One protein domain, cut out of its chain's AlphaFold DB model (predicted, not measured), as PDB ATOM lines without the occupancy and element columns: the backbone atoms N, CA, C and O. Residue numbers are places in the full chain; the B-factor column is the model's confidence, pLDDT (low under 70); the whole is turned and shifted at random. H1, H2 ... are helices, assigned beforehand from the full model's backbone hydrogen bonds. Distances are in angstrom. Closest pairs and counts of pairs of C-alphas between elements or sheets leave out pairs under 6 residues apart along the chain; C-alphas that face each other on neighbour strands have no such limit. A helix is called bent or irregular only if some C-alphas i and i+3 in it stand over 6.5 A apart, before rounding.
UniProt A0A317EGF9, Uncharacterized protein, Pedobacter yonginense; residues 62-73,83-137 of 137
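AT A GLANCE: This is residues 62 to 73 and 83 to 137 of the 137 residues of an uncharacterized protein of Pedobacter yonginense (UniProt A0A317EGF9). A small body of three helices, H1, H2 and the first part of H3, has a long arm sticking out of it, residues 112 to 137, made by the end of H3 and by H4 with the last residues after it. The centres of H1, H2 and H3 make a triangle, while H3 and H4 meet near their ends in an L-shaped corner, and H4 reaches away from the body. The printed part has 67 residues with four named helices, in the order H1, H2, H3, H4, and no named strand; the class is all helix. It is only just loose, close to extended, with a radius of gyration of the C-alphas of 16.3 A, and its elongated outline spans 49 by 27 by 16 A.

HOW THE PARTS SIT: H1, residues 62 to 72, touches H3, residues 104 to 118, which does so with residues 106 to 110 alone. Their closest C-alphas are those of Ile 70 and Phe 110, 6.2 A apart, and the two helices run opposite ways at a steep tilt of 63 degrees. H2, residues 87 to 100, is close to H1 but not clearly touching; the closest C-alphas, those of Ile 67 and Leu 100, are 7.6 A apart, and the lines are about perpendicular at 83 degrees. H2 touches H3 with residues 93 to 97 alone, and H3 touches H2 with Val 104 alone. The closest C-alphas there are those of Leu 93 and Val 104, 6.1 A apart, and the lines are about perpendicular at 74 degrees. H4, residues 121 to 133, is close to H3 but not clearly touching: the closest C-alphas, those of Met 116 and Ile 122, are 7.2 A apart, and the lines are about perpendicular at 89 degrees. H4 is apart from H1 and from H2. In H1, H3 and H4 every O i to N i+4 pair is within hydrogen-bond range; in H2 5 of 10 are.

IN THESE COORDINATES: H1 begins at C-alpha 62, at (-26.025, 30.020, -24.638), and is 15.4 A long from first to last C-alpha. H2 is 19.9 A long and only just irregular: C-alphas 94 and 97 are 7.0 A apart. H3, the longest helix by residues, is 21.0 A long and begins at C-alpha 104, at (-34.693, 48.634, -27.635). H4 is 18.3 A long and ends at C-alpha 133, at (-60.520, 47.333, -7.050).

THE WHOLE: The two C-alphas farthest apart, those of Asp 64 and Leu 137, are 50.1 A apart. Residues 112 to 137 stand free; the body without them has 41 residues and spans 28 by 18 by 16 A. The link from H1 to H2 runs across the cut, where residues 74 to 82 are not printed and C-alphas 73 and 83 are 20.4 A apart. The links from H2 to H3 and from H3 to H4 are tight. The mean pLDDT of the printed part is 91.0; residues 134 to 137, which end at the chain's last residue, are under 70.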
ATOM      1  N   ASP A  62     -24.686  29.750 -25.168       87.44
ATOM      2  CA  ASP A  62     -26.025  30.020 -24.638       87.44
ATOM      3  C   ASP A  62     -26.367  31.508 -24.704       87.44
ATOM      4  O   ASP A  62     -27.528  31.868 -24.914       87.44
ATOM      5  N   LEU A  63     -25.356  32.374 -24.588       89.88
ATOM      6  CA  LEU A  63     -25.524  33.810 -24.781       89.88
ATOM      7  C   LEU A  63     -25.829  34.135 -26.246       89.88
ATOM      8  O   LEU A  63     -26.746  34.908 -26.516       89.88
ATOM      9  N   ASP A  64     -25.132  33.500 -27.186       92.88
ATOM     10  CA  ASP A  64     -25.385  33.688 -28.617       92.88
ATOM     11  C   ASP A  64     -26.802  33.260 -29.011       92.88
ATOM     12  O   ASP A  64     -27.497  33.975 -29.737       92.88
ATOM     13  N   LYS A  65     -27.280  32.124 -28.482       93.81
ATOM     14  CA  LYS A  65     -28.670  31.678 -28.680       93.81
ATOM     15  C   LYS A  65     -29.665  32.702 -28.148       93.81
ATOM     16  O   LYS A  65     -30.646  32.993 -28.826       93.81
ATOM     17  N   LEU A  66     -29.413  33.252 -26.961       93.94
ATOM     18  CA  LEU A  66     -30.271  34.273 -26.367       93.94
ATOM     19  C   LEU A  66     -30.310  35.541 -27.229       93.94
ATOM     20  O   LEU A  66     -31.387  36.052 -27.520       93.94
ATOM     21  N   ILE A  67     -29.149  36.032 -27.663       94.38
ATOM     22  CA  ILE A  67     -29.046  37.219 -28.521       94.38
ATOM     23  C   ILE A  67     -29.798  36.993 -29.836       94.38
ATOM     24  O   ILE A  67     -30.554  37.864 -30.264       94.38
ATOM     25  N   ASN A  68     -29.652  35.819 -30.450       94.69
ATOM     26  CA  ASN A  68     -30.366  35.481 -31.680       94.69
ATOM     27  C   ASN A  68     -31.880  35.377 -31.458       94.69
ATOM     28  O   ASN A  68     -32.637  35.948 -32.239       94.69
ATOM     29  N   ALA A  69     -32.328  34.760 -30.362       94.81
ATOM     30  CA  ALA A  69     -33.748  34.705 -30.015       94.81
ATOM     31  C   ALA A  69     -34.354  36.110 -29.857       94.81
ATOM     32  O   ALA A  69     -35.467  36.361 -30.318       94.81
ATOM     33  N   ILE A  70     -33.606  37.048 -29.264       96.31
ATOM     34  CA  ILE A  70     -34.040  38.444 -29.168       96.31
ATOM     35  C   ILE A  70     -34.126  39.071 -30.562       96.31
ATOM     36  O   ILE A  70     -35.152  39.666 -30.864       96.31
ATOM     37  N   ARG A  71     -33.099  38.923 -31.414       94.56
ATOM     38  CA  ARG A  71     -33.053  39.486 -32.784       94.56
ATOM     39  C   ARG A  71     -34.150  38.967 -33.709       94.56
ATOM     40  O   ARG A  71     -34.575  39.682 -34.614       94.56
ATOM     41  N   GLU A  72     -34.599  37.736 -33.513       94.81
ATOM     42  CA  GLU A  72     -35.648  37.125 -34.333       94.81
ATOM     43  C   GLU A  72     -37.062  37.543 -33.903       94.81
ATOM     44  O   GLU A  72     -38.018  37.383 -34.670       94.81
ATOM     45  N   LEU A  73     -37.216  38.124 -32.706       94.94
ATOM     46  CA  LEU A  73     -38.516  38.528 -32.180       94.94
ATOM     47  C   LEU A  73     -39.134  39.648 -33.027       94.94
ATOM     48  O   LEU A  73     -38.651  40.778 -33.046       94.94
ATOM     49  N   ILE A  83     -42.074  55.057 -21.316       92.12
ATOM     50  CA  ILE A  83     -41.608  54.565 -20.015       92.12
ATOM     51  C   ILE A  83     -40.397  55.371 -19.554       92.12
ATOM     52  O   ILE A  83     -39.553  55.757 -20.363       92.12
ATOM     53  N   ARG A  84     -40.314  55.635 -18.248       95.38
ATOM     54  CA  ARG A  84     -39.106  56.184 -17.623       95.38
ATOM     55  C   ARG A  84     -38.193  55.023 -17.242       95.38
ATOM     56  O   ARG A  84     -38.666  54.032 -16.696       95.38
ATOM     57  N   ILE A  85     -36.910  55.154 -17.548       93.94
ATOM     58  CA  ILE A  85     -35.880  54.150 -17.276       93.94
ATOM     59  C   ILE A  85     -34.737  54.860 -16.556       93.94
ATOM     60  O   ILE A  85     -34.366  55.959 -16.964       93.94
ATOM     61  N   ASP A  86     -34.190  54.240 -15.509       96.62
ATOM     62  CA  ASP A  86     -33.034  54.780 -14.786       96.62
ATOM     63  C   ASP A  86     -31.822  54.966 -15.712       96.62
ATOM     64  O   ASP A  86     -31.573  54.145 -16.602       96.62
ATOM     65  N   ASP A  87     -30.997  55.973 -15.424       96.19
ATOM     66  CA  ASP A  87     -29.824  56.333 -16.235       96.19
ATOM     67  C   ASP A  87     -28.841  55.169 -16.435       96.19
ATOM     68  O   ASP A  87     -28.304  54.960 -17.524       96.19
ATOM     69  N   LYS A  88     -28.659  54.337 -15.400       93.88
ATOM     70  CA  LYS A  88     -27.814  53.131 -15.472       93.88
ATOM     71  C   LYS A  88     -28.276  52.144 -16.549       93.88
ATOM     72  O   LYS A  88     -27.459  51.443 -17.136       93.88
ATOM     73  N   HIS A  89     -29.582  52.062 -16.792       93.75
ATOM     74  CA  HIS A  89     -30.172  51.125 -17.738       93.75
ATOM     75  C   HIS A  89     -30.313  51.769 -19.117       93.75
ATOM     76  O   HIS A  89     -30.045  51.107 -20.117       93.75
ATOM     77  N   SER A  90     -30.650  53.060 -19.185       94.50
ATOM     78  CA  SER A  90     -30.759  53.787 -20.454       94.50
ATOM     79  C   SER A  90     -29.434  53.806 -21.223       94.50
ATOM     80  O   SER A  90     -29.436  53.576 -22.433       94.50
ATOM     81  N   ALA A  91     -28.302  53.958 -20.525       92.94
ATOM     82  CA  ALA A  91     -26.971  53.891 -21.126       92.94
ATOM     83  C   ALA A  91     -26.690  52.535 -21.796       92.94
ATOM     84  O   ALA A  91     -26.136  52.484 -22.889       92.94
ATOM     85  N   ILE A  92     -27.103  51.427 -21.172       93.69
ATOM     86  CA  ILE A  92     -26.924  50.078 -21.731       93.69
ATOM     87  C   ILE A  92     -27.856  49.871 -22.927       93.69
ATOM     88  O   ILE A  92     -27.415  49.416 -23.983       93.69
ATOM     89  N   LEU A  93     -29.132  50.248 -22.787       95.00
ATOM     90  CA  LEU A  93     -30.126  50.120 -23.854       95.00
ATOM     91  C   LEU A  93     -29.720  50.902 -25.109       95.00
ATOM     92  O   LEU A  93     -29.909  50.410 -26.217       95.00
ATOM     93  N   GLY A  94     -29.107  52.079 -24.945       93.75
ATOM     94  CA  GLY A  94     -28.612  52.895 -26.054       93.75
ATOM     95  C   GLY A  94     -27.541  52.210 -26.909       93.75
ATOM     96  O   GLY A  94     -27.424  52.508 -28.096       93.75
ATOM     97  N   HIS A  95     -26.794  51.256 -26.351       95.69
ATOM     98  CA  HIS A  95     -25.766  50.516 -27.083       95.69
ATOM     99  C   HIS A  95     -26.287  49.253 -27.777       95.69
ATOM    100  O   HIS A  95     -25.595  48.735 -28.651       95.69
ATOM    101  N   LEU A  96     -27.492  48.767 -27.447       95.25
ATOM    102  CA  LEU A  96     -28.018  47.501 -27.981       95.25
ATOM    103  C   LEU A  96     -28.060  47.475 -29.509       95.25
ATOM    104  O   LEU A  96     -27.642  46.486 -30.114       95.25
ATOM    105  N   LYS A  97     -28.489  48.574 -30.136       94.12
ATOM    106  CA  LYS A  97     -28.588  48.640 -31.596       94.12
ATOM    107  C   LYS A  97     -27.217  48.572 -32.265       94.12
ATOM    108  O   LYS A  97     -27.034  47.824 -33.214       94.12
ATOM    109  N   ASN A  98     -26.239  49.306 -31.746       94.88
ATOM    110  CA  ASN A  98     -24.914  49.387 -32.366       94.88
ATOM    111  C   ASN A  98     -24.037  48.167 -32.058       94.88
ATOM    112  O   ASN A  98     -23.213  47.788 -32.882       94.88
ATOM    113  N   ALA A  99     -24.189  47.571 -30.874       95.31
ATOM    114  CA  ALA A  99     -23.368  46.445 -30.442       95.31
ATOM    115  C   ALA A  99     -23.942  45.097 -30.890       95.31
ATOM    116  O   ALA A  99     -23.190  44.195 -31.244       95.31
ATOM    117  N   LEU A 100     -25.269  44.954 -30.858       94.19
ATOM    118  CA  LEU A 100     -25.944  43.675 -31.048       94.19
ATOM    119  C   LEU A 100     -27.010  43.712 -32.145       94.19
ATOM    120  O   LEU A 100     -27.659  42.695 -32.332       94.19
ATOM    121  N   ASP A 101     -27.199  44.810 -32.877       95.06
ATOM    122  CA  ASP A 101     -28.287  44.967 -33.860       95.06
ATOM    123  C   ASP A 101     -29.681  44.625 -33.296       95.06
ATOM    124  O   ASP A 101     -30.556  44.109 -33.984       95.06
ATOM    125  N   ILE A 102     -29.885  44.903 -32.006       96.19
ATOM    126  CA  ILE A 102     -31.161  44.694 -31.317       96.19
ATOM    127  C   ILE A 102     -31.806  46.051 -31.066       96.19
ATOM    128  O   ILE A 102     -31.208  46.935 -30.447       96.19
ATOM    129  N   ASP A 103     -33.055  46.206 -31.500       94.94
ATOM    130  CA  ASP A 103     -33.831  47.399 -31.183       94.94
ATOM    131  C   ASP A 103     -34.281  47.374 -29.715       94.94
ATOM    132  O   ASP A 103     -34.700  46.344 -29.185       94.94
ATOM    133  N   VAL A 104     -34.271  48.533 -29.047       94.50
ATOM    134  CA  VAL A 104     -34.693  48.634 -27.635       94.50
ATOM    135  C   VAL A 104     -36.114  48.103 -27.449       94.50
ATOM    136  O   VAL A 104     -36.393  47.379 -26.497       94.50
ATOM    137  N   THR A 105     -37.019  48.405 -28.381       94.38
ATOM    138  CA  THR A 105     -38.392  47.895 -28.345       94.38
ATOM    139  C   THR A 105     -38.434  46.369 -28.399       94.38
ATOM    140  O   THR A 105     -39.197  45.763 -27.651       94.38
ATOM    141  N   GLN A 106     -37.609  45.747 -29.239       95.56
ATOM    142  CA  GLN A 106     -37.521  44.296 -29.364       95.56
ATOM    143  C   GLN A 106     -37.018  43.661 -28.066       95.56
ATOM    144  O   GLN A 106     -37.657  42.757 -27.536       95.56
ATOM    145  N   PHE A 107     -35.948  44.213 -27.493       96.19
ATOM    146  CA  PHE A 107     -35.402  43.762 -26.216       96.19
ATOM    147  C   PHE A 107     -36.422  43.845 -25.071       96.19
ATOM    148  O   PHE A 107     -36.575  42.898 -24.305       96.19
ATOM    149  N   ILE A 108     -37.160  44.955 -24.968       95.50
ATOM    150  CA  ILE A 108     -38.170  45.124 -23.917       95.50
ATOM    151  C   ILE A 108     -39.340  44.147 -24.095       95.50
ATOM    152  O   ILE A 108     -39.792  43.586 -23.102       95.50
ATOM    153  N   ASN A 109     -39.819  43.911 -25.324       96.00
ATOM    154  CA  ASN A 109     -40.875  42.917 -25.558       96.00
ATOM    155  C   ASN A 109     -40.393  41.507 -25.195       96.00
ATOM    156  O   ASN A 109     -41.095  40.805 -24.478       96.00
ATOM    157  N   PHE A 110     -39.167  41.147 -25.584       96.69
ATOM    158  CA  PHE A 110     -38.568  39.868 -25.207       96.69
ATOM    159  C   PHE A 110     -38.513  39.685 -23.684       96.69
ATOM    160  O   PHE A 110     -38.915  38.646 -23.170       96.69
ATOM    161  N   LEU A 111     -38.046  40.702 -22.948       95.31
ATOM    162  CA  LEU A 111     -37.981  40.642 -21.485       95.31
ATOM    163  C   LEU A 111     -39.360  40.502 -20.843       95.31
ATOM    164  O   LEU A 111     -39.493  39.801 -19.843       95.31
ATOM    165  N   LEU A 112     -40.373  41.180 -21.385       94.19
ATOM    166  CA  LEU A 112     -41.741  41.055 -20.895       94.19
ATOM    167  C   LEU A 112     -42.275  39.640 -21.119       94.19
ATOM    168  O   LEU A 112     -42.860  39.081 -20.194       94.19
ATOM    169  N   ASP A 113     -42.046  39.057 -22.294       94.19
ATOM    170  CA  ASP A 113     -42.475  37.694 -22.604       94.19
ATOM    171  C   ASP A 113     -41.763  36.671 -21.702       94.19
ATOM    172  O   ASP A 113     -42.437  35.942 -20.974       94.19
ATOM    173  N   ASP A 114     -40.425  36.701 -21.628       94.50
ATOM    174  CA  ASP A 114     -39.626  35.807 -20.768       94.50
ATOM    175  C   ASP A 114     -40.023  35.926 -19.287       94.50
ATOM    176  O   ASP A 114     -40.183  34.926 -18.582       94.50
ATOM    177  N   PHE A 115     -40.237  37.150 -18.798       95.50
ATOM    178  CA  PHE A 115     -40.649  37.370 -17.415       95.50
ATOM    179  C   PHE A 115     -42.054  36.819 -17.137       95.50
ATOM    180  O   PHE A 115     -42.282  36.190 -16.101       95.50
ATOM    181  N   MET A 116     -42.995  37.027 -18.059       93.69
ATOM    182  CA  MET A 116     -44.374  36.555 -17.923       93.69
ATOM    183  C   MET A 116     -44.499  35.037 -18.061       93.69
ATOM    184  O   MET A 116     -45.387  34.449 -17.444       93.69
ATOM    185  N   GLU A 117     -43.645  34.398 -18.860       93.50
ATOM    186  CA  GLU A 117     -43.559  32.938 -18.962       93.50
ATOM    187  C   GLU A 117     -42.951  32.317 -17.707       93.50
ATOM    188  O   GLU A 117     -43.436  31.293 -17.227       93.50
ATOM    189  N   ARG A 118     -41.926  32.956 -17.133       95.19
ATOM    190  CA  ARG A 118     -41.283  32.484 -15.902       95.19
ATOM    191  C   ARG A 118     -42.195  32.587 -14.680       95.19
ATOM    192  O   ARG A 118     -42.081  31.767 -13.772       95.19
ATOM    193  N   TYR A 119     -43.084  33.578 -14.652       95.19
ATOM    194  CA  TYR A 119     -43.979  33.844 -13.526       95.19
ATOM    195  C   TYR A 119     -45.441  33.987 -13.990       95.19
ATOM    196  O   TYR A 119     -46.007  35.085 -13.941       95.19
ATOM    197  N   PRO A 120     -46.095  32.891 -14.420       91.88
ATOM    198  CA  PRO A 120     -47.447  32.943 -14.984       91.88
ATOM    199  C   PRO A 120     -48.494  33.470 -13.988       91.88
ATOM    200  O   PRO A 120     -49.466  34.116 -14.393       91.88
ATOM    201  N   ASP A 121     -48.265  33.266 -12.689       94.31
ATOM    202  CA  ASP A 121     -49.156  33.701 -11.609       94.31
ATOM    203  C   ASP A 121     -49.300  35.223 -11.521       94.31
ATOM    204  O   ASP A 121     -50.341  35.715 -11.083       94.31
ATOM    205  N   ILE A 122     -48.328  35.990 -12.029       93.12
ATOM    206  CA  ILE A 122     -48.412  37.456 -12.088       93.12
ATOM    207  C   ILE A 122     -49.638  37.894 -12.897       93.12
ATOM    208  O   ILE A 122     -50.332  38.835 -12.512       93.12
ATOM    209  N   LYS A 123     -49.972  37.188 -13.987       87.44
ATOM    210  CA  LYS A 123     -51.176  37.493 -14.778       87.44
ATOM    211  C   LYS A 123     -52.449  37.273 -13.964       87.44
ATOM    212  O   LYS A 123     -53.415  38.021 -14.130       87.44
ATOM    213  N   THR A 124     -52.469  36.243 -13.123       91.31
ATOM    214  CA  THR A 124     -53.596  35.935 -12.237       91.31
ATOM    215  C   THR A 124     -53.735  37.008 -11.164       91.31
ATOM    216  O   THR A 124     -54.832  37.530 -10.969       91.31
ATOM    217  N   GLU A 125     -52.626  37.411 -10.550       93.44
ATOM    218  CA  GLU A 125     -52.618  38.424  -9.497       93.44
ATOM    219  C   GLU A 125     -53.056  39.800 -10.011       93.44
ATOM    220  O   GLU A 125     -53.941  40.425  -9.428       93.44
ATOM    221  N   ILE A 126     -52.553  40.234 -11.174       91.75
ATOM    222  CA  ILE A 126     -52.994  41.483 -11.821       91.75
ATOM    223  C   ILE A 126     -54.512  41.460 -12.058       91.75
ATOM    224  O   ILE A 126     -55.210  42.428 -11.752       91.75
ATOM    225  N   LYS A 127     -55.055  40.348 -12.573       89.62
ATOM    226  CA  LYS A 127     -56.503  40.207 -12.808       89.62
ATOM    227  C   LYS A 127     -57.306  40.253 -11.510       89.62
ATOM    228  O   LYS A 127     -58.376  40.858 -11.492       89.62
ATOM    229  N   ASN A 128     -56.828  39.599 -10.454       91.62
ATOM    230  CA  ASN A 128     -57.503  39.570  -9.160       91.62
ATOM    231  C   ASN A 128     -57.507  40.956  -8.505       91.62
ATOM    232  O   ASN A 128     -58.562  41.411  -8.069       91.62
ATOM    233  N   SER A 129     -56.373  41.657  -8.526       90.75
ATOM    234  CA  SER A 129     -56.248  43.027  -8.018       90.75
ATOM    235  C   SER A 129     -57.214  43.989  -8.722       90.75
ATOM    236  O   SER A 129     -57.959  44.710  -8.060       90.75
ATOM    237  N   LEU A 130     -57.307  43.922 -10.056       89.62
ATOM    238  CA  LEU A 130     -58.250  44.739 -10.831       89.62
ATOM    239  C   LEU A 130     -59.720  44.428 -10.505       89.62
ATOM    240  O   LEU A 130     -60.532  45.344 -10.391       89.62
ATOM    241  N   LYS A 131     -60.077  43.147 -10.340       85.94
ATOM    242  CA  LYS A 131     -61.445  42.734  -9.982       85.94
ATOM    243  C   LYS A 131     -61.851  43.201  -8.589       85.94
ATOM    244  O   LYS A 131     -63.009  43.550  -8.397       85.94
ATOM    245  N   ASN A 132     -60.926  43.171  -7.635       77.81
ATOM    246  CA  ASN A 132     -61.192  43.621  -6.274       77.81
ATOM    247  C   ASN A 132     -61.303  45.149  -6.226       77.81
ATOM    248  O   ASN A 132     -62.274  45.656  -5.684       77.81
ATOM    249  N   SER A 133     -60.426  45.871  -6.929       75.88
ATOM    250  CA  SER A 133     -60.520  47.333  -7.050       75.88
ATOM    251  C   SER A 133     -61.824  47.821  -7.698       75.88
ATOM    252  O   SER A 133     -62.228  48.946  -7.434       75.88
ATOM    253  N   LEU A 134     -62.470  47.016  -8.552       61.91
ATOM    254  CA  LEU A 134     -63.777  47.342  -9.137       61.91
ATOM    255  C   LEU A 134     -64.966  47.025  -8.218       61.91
ATOM    256  O   LEU A 134     -66.059  47.505  -8.488       61.91
ATOM    257  N   LYS A 135     -64.787  46.180  -7.196       58.59
ATOM    258  CA  LYS A 135     -65.844  45.838  -6.228       58.59
ATOM    259  C   LYS A 135     -65.975  46.863  -5.106       58.59
ATOM    260  O   LYS A 135     -67.009  46.885  -4.449       58.59
ATOM    261  N   ASP A 136     -64.941  47.676  -4.905       54.97
ATOM    262  CA  ASP A 136     -64.889  48.724  -3.885       54.97
ATOM    263  C   ASP A 136     -65.362  50.103  -4.412       54.97
ATOM    264  O   ASP A 136     -65.231  51.105  -3.706       54.97
ATOM    265  N   LEU A 137     -65.906  50.160  -5.640       50.12
ATOM    266  CA  LEU A 137     -66.608  51.316  -6.229       50.12
ATOM    267  C   LEU A 137     -68.119  51.063  -6.281       50.12
ATOM    268  O   LEU A 137     -68.870  52.037  -6.048       50.12
TER     269      LEU A 137